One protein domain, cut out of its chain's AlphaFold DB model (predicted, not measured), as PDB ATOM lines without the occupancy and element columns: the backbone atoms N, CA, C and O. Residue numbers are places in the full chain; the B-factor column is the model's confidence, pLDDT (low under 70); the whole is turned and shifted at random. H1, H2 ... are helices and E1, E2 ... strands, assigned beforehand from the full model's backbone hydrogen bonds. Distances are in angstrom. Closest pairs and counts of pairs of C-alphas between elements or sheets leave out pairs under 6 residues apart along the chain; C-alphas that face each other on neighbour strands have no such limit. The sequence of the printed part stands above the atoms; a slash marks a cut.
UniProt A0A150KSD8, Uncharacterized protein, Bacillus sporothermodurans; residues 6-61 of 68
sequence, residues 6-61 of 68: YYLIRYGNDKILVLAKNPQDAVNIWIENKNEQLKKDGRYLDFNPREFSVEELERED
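This is residues 6 to 61 of the 68 residues of an uncharacterized protein of Bacillus sporothermodurans (UniProt A0A150KSD8). A twisted sheet of three strands has one long helix, H1, running slantwise over one face, while its other face is bare. The first part of the helix, residues 23 to 30, packs on the sheet; from the far end of H1 a long link, residues 41 to 51, leads back to the strand E3. The printed part has 56 residues, with one named helix and three named strands in the order E1, E2, H1, E3 along the chain; the sheet's order is E2, E1, E3, all antiparallel, and the class is mixed, helices and strands. The whole is elongated, spanning 38 by 22 by 16 A, and only just compact, close to loose, with a radius of gyration of the C-alphas of 11.7 A.

The inner strand of the sheet is E1, residues 6 to 11, beginning at C-alpha 6 at (-47.821, -3.590, -38.187). Its edge strands are E2, residues 14 to 20, 18.5 A long, and E3, residues 52 to 59, the longest strand at 21.8 A. E3 ends at C-alpha 59 at (-50.404, -8.525, -40.543). The helix H1, residues 23 to 40, is 26.2 A long and ends at C-alpha 40 at (-36.954, 11.362, -18.969).

E1 and E2 form a hairpin, antiparallel at 150 degrees between their directions, with N 7 and O 18 within hydrogen-bond range at 2.8 A. E1 and E3 are antiparallel at 165 degrees, with N 8 and O 55 within hydrogen-bond range at 2.8 A and N 53 and O 10 at 3.0 A. H1 is on the sheet at a height over the sheet of 9.7 A. It lies over E2 and, only just, over E1, on which 3 of its C-alphas fall. On the local plane its line stands at 47 degrees to that of E2, slantwise to the strands. The closest C-alphas of H1 and E2 are those of Ala 26 and Ala 20, 5.1 A apart; those of H1 and E3 are Pro 23 and Val 54, 7.2 A apart. E2, H1 and E3 make a split strand-helix-strand unit, two strands running the same way with E1 between them in the sheet, and its crossover is right-handed. H1 on one face of the sheet gives two layers. In H1 every O i to N i+4 pair is within hydrogen-bond range.

The two C-alphas farthest apart, those of Gly 42 and Asp 61, are 38.2 A from each other. The printed part has no cut. The links E1 to E2 and E2 to H1 are tight, and the link H1 to E3, with 11 residues, is long. The mean pLDDT of the printed part is 88.4, and residues 60 to 61 are under 70.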
ATOM      1  N   TYR A   6     -48.871  -4.586 -38.224       90.75
ATOM      2  CA  TYR A   6     -47.821  -3.590 -38.187       90.75
ATOM      3  C   TYR A   6     -48.356  -2.255 -38.695       90.75
ATOM      4  O   TYR A   6     -48.879  -2.156 -39.803       90.75
ATOM      5  N   TYR A   7     -48.161  -1.217 -37.894       93.44
ATOM      6  CA  TYR A   7     -48.468   0.162 -38.226       93.44
ATOM      7  C   TYR A   7     -47.179   0.968 -38.281       93.44
ATOM      8  O   TYR A   7     -46.378   0.959 -37.345       93.44
ATOM      9  N   LEU A   8     -46.983   1.689 -39.376       94.12
ATOM     10  CA  LEU A   8     -45.913   2.655 -39.524       94.12
ATOM     11  C   LEU A   8     -46.429   4.035 -39.133       94.12
ATOM     12  O   LEU A   8     -47.245   4.634 -39.835       94.12
ATOM     13  N   ILE A   9     -45.920   4.548 -38.021       94.69
ATOM     14  CA  ILE A   9     -46.178   5.906 -37.565       94.69
ATOM     15  C   ILE A   9     -45.020   6.791 -38.009       94.69
ATOM     16  O   ILE A   9     -43.850   6.482 -37.762       94.69
ATOM     17  N   ARG A  10     -45.344   7.905 -38.665       94.56
ATOM     18  CA  ARG A  10     -44.377   8.947 -39.024       94.56
ATOM     19  C   ARG A  10     -44.706  10.212 -38.245       94.56
ATOM     20  O   ARG A  10     -45.865  10.620 -38.231       94.56
ATOM     21  N   TYR A  11     -43.695  10.800 -37.610       92.44
ATOM     22  CA  TYR A  11     -43.808  12.075 -36.910       92.44
ATOM     23  C   TYR A  11     -42.590  12.956 -37.196       92.44
ATOM     24  O   TYR A  11     -41.489  12.679 -36.718       92.44
ATOM     25  N   GLY A  12     -42.770  13.985 -38.022       89.06
ATOM     26  CA  GLY A  12     -41.661  14.786 -38.542       89.06
ATOM     27  C   GLY A  12     -40.692  13.906 -39.340       89.06
ATOM     28  O   GLY A  12     -41.075  13.288 -40.332       89.06
ATOM     29  N   ASN A  13     -39.442  13.807 -38.881       87.56
ATOM     30  CA  ASN A  13     -38.431  12.925 -39.481       87.56
ATOM     31  C   ASN A  13     -38.390  11.519 -38.861       87.56
ATOM     32  O   ASN A  13     -37.714  10.635 -39.396       87.56
ATOM     33  N   ASP A  14     -39.108  11.292 -37.759       87.25
ATOM     34  CA  ASP A  14     -39.115  10.006 -37.074       87.25
ATOM     35  C   ASP A  14     -40.052   9.023 -37.778       87.25
ATOM     36  O   ASP A  14     -41.173   9.358 -38.171       87.25
ATOM     37  N   LYS A  15     -39.605   7.770 -37.886       91.44
ATOM     38  CA  LYS A  15     -40.410   6.637 -38.351       91.44
ATOM     39  C   LYS A  15     -40.356   5.543 -37.300       91.44
ATOM     40  O   LYS A  15     -39.271   5.096 -36.934       91.44
ATOM     41  N   ILE A  16     -41.517   5.122 -36.819       91.56
ATOM     42  CA  ILE A  16     -41.649   4.124 -35.760       91.56
ATOM     43  C   ILE A  16     -42.615   3.048 -36.234       91.56
ATOM     44  O   ILE A  16     -43.704   3.346 -36.717       91.56
ATOM     45  N   LEU A  17     -42.198   1.794 -36.087       91.12
ATOM     46  CA  LEU A  17     -43.042   0.637 -36.343       91.12
ATOM     47  C   LEU A  17     -43.702   0.203 -35.033       91.12
ATOM     48  O   LEU A  17     -43.011   0.011 -34.031       91.12
ATOM     49  N   VAL A  18     -45.021   0.042 -35.044       92.12
ATOM     50  CA  VAL A  18     -45.819  -0.365 -33.884       92.12
ATOM     51  C   VAL A  18     -46.650  -1.585 -34.243       92.12
ATOM     52  O   VAL A  18     -47.293  -1.618 -35.286       92.12
ATOM     53  N   LEU A  19     -46.650  -2.583 -33.369       91.62
ATOM     54  CA  LEU A  19     -47.521  -3.745 -33.477       91.62
ATOM     55  C   LEU A  19     -48.774  -3.500 -32.629       91.62
ATOM     56  O   LEU A  19     -48.657  -3.290 -31.421       91.62
ATOM     57  N   ALA A  20     -49.956  -3.501 -33.243       92.81
ATOM     58  CA  ALA A  20     -51.209  -3.217 -32.542       92.81
ATOM     59  C   ALA A  20     -52.408  -3.924 -33.182       92.81
ATOM     60  O   ALA A  20     -52.335  -4.394 -34.315       92.81
ATOM     61  N   LYS A  21     -53.544  -3.970 -32.480       91.44
ATOM     62  CA  LYS A  21     -54.772  -4.596 -33.001       91.44
ATOM     63  C   LYS A  21     -55.475  -3.726 -34.040       91.44
ATOM     64  O   LYS A  21     -56.050  -4.231 -34.998       91.44
ATOM     65  N   ASN A  22     -55.436  -2.414 -33.848       91.31
ATOM     66  CA  ASN A  22     -56.088  -1.422 -34.696       91.31
ATOM     67  C   ASN A  22     -55.246  -0.125 -34.724       91.31
ATOM     68  O   ASN A  22     -54.328   0.026 -33.907       91.31
ATOM     69  N   PRO A  23     -55.547   0.829 -35.626       90.31
ATOM     70  CA  PRO A  23     -54.786   2.072 -35.727       90.31
ATOM     71  C   PRO A  23     -54.805   2.907 -34.439       90.31
ATOM     72  O   PRO A  23     -53.808   3.536 -34.106       90.31
ATOM     73  N   GLN A  24     -55.920   2.913 -33.701       93.62
ATOM     74  CA  GLN A  24     -56.044   3.693 -32.467       93.62
ATOM     75  C   GLN A  24     -55.104   3.168 -31.378       93.62
ATOM     76  O   GLN A  24     -54.410   3.953 -30.734       93.62
ATOM     77  N   ASP A  25     -55.014   1.849 -31.228       94.62
ATOM     78  CA  ASP A  25     -54.074   1.210 -30.309       94.62
ATOM     79  C   ASP A  25     -52.621   1.511 -30.699       94.62
ATOM     80  O   ASP A  25     -51.804   1.811 -29.830       94.62
ATOM     81  N   ALA A  26     -52.297   1.514 -31.999       93.81
ATOM     82  CA  ALA A  26     -50.957   1.868 -32.470       93.81
ATOM     83  C   ALA A  26     -50.569   3.303 -32.083       93.81
ATOM     84  O   ALA A  26     -49.457   3.550 -31.607       93.81
ATOM     85  N   VAL A  27     -51.498   4.247 -32.256       93.56
ATOM     86  CA  VAL A  27     -51.314   5.651 -31.868       93.56
ATOM     87  C   VAL A  27     -51.123   5.770 -30.356       93.56
ATOM     88  O   VAL A  27     -50.196   6.452 -29.922       93.56
ATOM     89  N   ASN A  28     -51.939   5.080 -29.556       94.50
ATOM     90  CA  ASN A  28     -51.831   5.101 -28.095       94.50
ATOM     91  C   ASN A  28     -50.458   4.599 -27.621       94.50
ATOM     92  O   ASN A  28     -49.787   5.294 -26.858       94.50
ATOM     93  N   ILE A  29     -49.994   3.460 -28.148       93.94
ATOM     94  CA  ILE A  29     -48.670   2.896 -27.838       93.94
ATOM     95  C   ILE A  29     -47.551   3.882 -28.205       93.94
ATOM     96  O   ILE A  29     -46.570   4.033 -27.471       93.94
ATOM     97  N   TRP A  30     -47.664   4.569 -29.343       93.56
ATOM     98  CA  TRP A  30     -46.681   5.575 -29.742       93.56
ATOM     99  C   TRP A  30     -46.669   6.791 -28.807       93.56
ATOM    100  O   TRP A  30     -45.589   7.227 -28.401       93.56
ATOM    101  N   ILE A  31     -47.842   7.307 -28.427       91.50
ATOM    102  CA  ILE A  31     -47.974   8.431 -27.487       91.50
ATOM    103  C   ILE A  31     -47.356   8.072 -26.135       91.50
ATOM    104  O   ILE A  31     -46.604   8.874 -25.579       91.50
ATOM    105  N   GLU A  32     -47.639   6.882 -25.609       91.50
ATOM    106  CA  GLU A  32     -47.079   6.403 -24.342       91.50
ATOM    107  C   GLU A  32     -45.549   6.363 -24.396       91.50
ATOM    108  O   GLU A  32     -44.887   7.002 -23.574       91.50
ATOM    109  N   ASN A  33     -44.983   5.733 -25.430       88.81
ATOM    110  CA  ASN A  33     -43.534   5.664 -25.623       88.81
ATOM    111  C   ASN A  33     -42.884   7.051 -25.755       88.81
ATOM    112  O   ASN A  33     -41.842   7.313 -25.147       88.81
ATOM    113  N   LYS A  34     -43.483   7.963 -26.531       87.50
ATOM    114  CA  LYS A  34     -42.967   9.333 -26.678       87.50
ATOM    115  C   LYS A  34     -43.061  10.113 -25.372       87.50
ATOM    116  O   LYS A  34     -42.105  10.795 -25.012       87.50
ATOM    117  N   ASN A  35     -44.157   9.986 -24.631       87.38
ATOM    118  CA  ASN A  35     -44.308  10.632 -23.331       87.38
ATOM    119  C   ASN A  35     -43.292  10.116 -22.309       87.38
ATOM    120  O   ASN A  35     -42.773  10.908 -21.528       87.38
ATOM    121  N   GLU A  36     -42.976   8.822 -22.301       87.50
ATOM    122  CA  GLU A  36     -41.929   8.277 -21.433       87.50
ATOM    123  C   GLU A  36     -40.537   8.813 -21.778       87.50
ATOM    124  O   GLU A  36     -39.783   9.174 -20.873       87.50
ATOM    125  N   GLN A  37     -40.204   8.901 -23.068       83.81
ATOM    126  CA  GLN A  37     -38.943   9.496 -23.529       83.81
ATOM    127  C   GLN A  37     -38.849  10.965 -23.107       83.81
ATOM    128  O   GLN A  37     -37.884  11.377 -22.472       83.81
ATOM    129  N   LEU A  38     -39.898  11.740 -23.370       84.69
ATOM    130  CA  LEU A  38     -39.914  13.172 -23.081       84.69
ATOM    131  C   LEU A  38     -39.935  13.465 -21.578       84.69
ATOM    132  O   LEU A  38     -39.257  14.390 -21.139       84.69
ATOM    133  N   LYS A  39     -40.615  12.643 -20.766       85.62
ATOM    134  CA  LYS A  39     -40.546  12.732 -19.298       85.62
ATOM    135  C   LYS A  39     -39.128  12.523 -18.775       85.62
ATOM    136  O   LYS A  39     -38.725  13.250 -17.870       85.62
ATOM    137  N   LYS A  40     -38.371  11.566 -19.330       85.50
ATOM    138  CA  LYS A  40     -36.954  11.362 -18.969       85.50
ATOM    139  C   LYS A  40     -36.103  12.587 -19.309       85.50
ATOM    140  O   LYS A  40     -35.201  12.920 -18.547       85.50
ATOM    141  N   ASP A  41     -36.457  13.289 -20.380       82.88
ATOM    142  CA  ASP A  41     -35.755  14.484 -20.854       82.88
ATOM    143  C   ASP A  41     -36.281  15.801 -20.244       82.88
ATOM    144  O   ASP A  41     -35.786  16.878 -20.583       82.88
ATOM    145  N   GLY A  42     -37.290  15.748 -19.365       83.00
ATOM    146  CA  GLY A  42     -37.936  16.933 -18.782       83.00
ATOM    147  C   GLY A  42     -38.695  17.798 -19.798       83.00
ATOM    148  O   GLY A  42     -38.852  19.002 -19.594       83.00
ATOM    149  N   ARG A  43     -39.134  17.208 -20.914       83.31
ATOM    150  CA  ARG A  43     -39.830  17.869 -22.026       83.31
ATOM    151  C   ARG A  43     -41.271  17.371 -22.162       83.31
ATOM    152  O   ARG A  43     -41.661  16.364 -21.574       83.31
ATOM    153  N   TYR A  44     -42.052  18.074 -22.978       79.88
ATOM    154  CA  TYR A  44     -43.420  17.703 -23.347       79.88
ATOM    155  C   TYR A  44     -43.524  17.437 -24.846       79.88
ATOM    156  O   TYR A  44     -42.715  17.937 -25.630       79.88
ATOM    157  N   LEU A  45     -44.521  16.639 -25.235       79.75
ATOM    158  CA  LEU A  45     -44.809  16.375 -26.640       79.75
ATOM    159  C   LEU A  45     -45.522  17.592 -27.228       79.75
ATOM    160  O   LEU A  45     -46.701  17.809 -26.960       79.75
ATOM    161  N   ASP A  46     -44.803  18.376 -28.024       83.62
ATOM    162  CA  ASP A  46     -45.409  19.391 -28.882       83.62
ATOM    163  C   ASP A  46     -45.930  18.690 -30.136       83.62
ATOM    164  O   ASP A  46     -45.131  18.291 -30.981       83.62
ATOM    165  N   PHE A  47     -47.237  18.414 -30.189       86.06
ATOM    166  CA  PHE A  47     -47.864  17.608 -31.239       86.06
ATOM    167  C   PHE A  47     -48.348  18.475 -32.411       86.06
ATOM    168  O   PHE A  47     -49.286  19.260 -32.269       86.06
ATOM    169  N   ASN A  48     -47.775  18.256 -33.596       88.69
ATOM    170  CA  ASN A  48     -48.209  18.868 -34.850       88.69
ATOM    171  C   ASN A  48     -48.897  17.830 -35.763       88.69
ATOM    172  O   ASN A  48     -48.220  16.975 -36.341       88.69
ATOM    173  N   PRO A  49     -50.220  17.917 -35.993       87.19
ATOM    174  CA  PRO A  49     -50.935  16.937 -36.811       87.19
ATOM    175  C   PRO A  49     -50.501  16.930 -38.283       87.19
ATOM    176  O   PRO A  49     -50.685  15.924 -38.959       87.19
ATOM    177  N   ARG A  50     -49.912  18.019 -38.801       91.50
ATOM    178  CA  ARG A  50     -49.416  18.075 -40.192       91.50
ATOM    179  C   ARG A  50     -48.189  17.202 -40.425       91.50
ATOM    180  O   ARG A  50     -47.896  16.853 -41.562       91.50
ATOM    181  N   GLU A  51     -47.474  16.888 -39.356       91.25
ATOM    182  CA  GLU A  51     -46.268  16.065 -39.383       91.25
ATOM    183  C   GLU A  51     -46.551  14.621 -38.977       91.25
ATOM    184  O   GLU A  51     -45.633  13.805 -38.966       91.25
ATOM    185  N   PHE A  52     -47.806  14.300 -38.650       93.38
ATOM    186  CA  PHE A  52     -48.219  13.000 -38.155       93.38
ATOM    187  C   PHE A  52     -48.950  12.190 -39.229       93.38
ATOM    188  O   PHE A  52     -49.879  12.674 -39.874       93.38
ATOM    189  N   SER A  53     -48.574  10.924 -39.384       93.94
ATOM    190  CA  SER A  53     -49.336   9.959 -40.182       93.94
ATOM    191  C   SER A  53     -49.225   8.558 -39.596       93.94
ATOM    192  O   SER A  53     -48.206   8.207 -39.000       93.94
ATOM    193  N   VAL A  54     -50.273   7.759 -39.792       94.50
ATOM    194  CA  VAL A  54     -50.308   6.336 -39.456       94.50
ATOM    195  C   VAL A  54     -50.710   5.556 -40.701       94.50
ATOM    196  O   VAL A  54     -51.685   5.897 -41.366       94.50
ATOM    197  N   GLU A  55     -49.930   4.536 -41.032       93.44
ATOM    198  CA  GLU A  55     -50.150   3.664 -42.182       93.44
ATOM    199  C   GLU A  55     -50.156   2.213 -41.698       93.44
ATOM    200  O   GLU A  55     -49.215   1.779 -41.035       93.44
ATOM    201  N   GLU A  56     -51.220   1.471 -41.996       92.31
ATOM    202  CA  GLU A  56     -51.249   0.021 -41.795       92.31
ATOM    203  C   GLU A  56     -50.399  -0.624 -42.890       92.31
ATOM    204  O   GLU A  56     -50.618  -0.362 -44.071       92.31
ATOM    205  N   LEU A  57     -49.400  -1.412 -42.496       87.19
ATOM    206  CA  LEU A  57     -48.528  -2.096 -43.441       87.19
ATOM    207  C   LEU A  57     -49.119  -3.455 -43.791       87.19
ATOM    208  O   LEU A  57     -49.711  -3.602 -44.849       87.19
ATOM    209  N   GLU A  58     -48.968  -4.431 -42.896       76.69
ATOM    210  CA  GLU A  58     -49.451  -5.801 -43.071       76.69
ATOM    211  C   GLU A  58     -49.610  -6.504 -41.716       76.69
ATOM    212  O   GLU A  58     -49.163  -6.011 -40.674       76.69
ATOM    213  N   ARG A  59     -50.241  -7.682 -41.731       71.62
ATOM    214  CA  ARG A  59     -50.404  -8.525 -40.543       71.62
ATOM    215  C   ARG A  59     -49.080  -9.135 -40.098       71.62
ATOM    216  O   ARG A  59     -48.244  -9.507 -40.919       71.62
ATOM    217  N   GLU A  60     -48.928  -9.308 -38.790       67.25
ATOM    218  CA  GLU A  60     -47.733  -9.914 -38.193       67.25
ATOM    219  C   GLU A  60     -47.442 -11.329 -38.711       67.25
ATOM    220  O   GLU A  60     -46.287 -11.694 -38.912       67.25
ATOM    221  N   ASP A  61     -48.488 -12.117 -38.962       63.06
ATOM    222  CA  ASP A  61     -48.392 -13.508 -39.405       63.06
ATOM    223  C   ASP A  61     -47.974 -13.666 -40.877       63.06
ATOM    224  O   ASP A  61     -47.520 -14.743 -41.268       63.06
TER     225      ASP A  61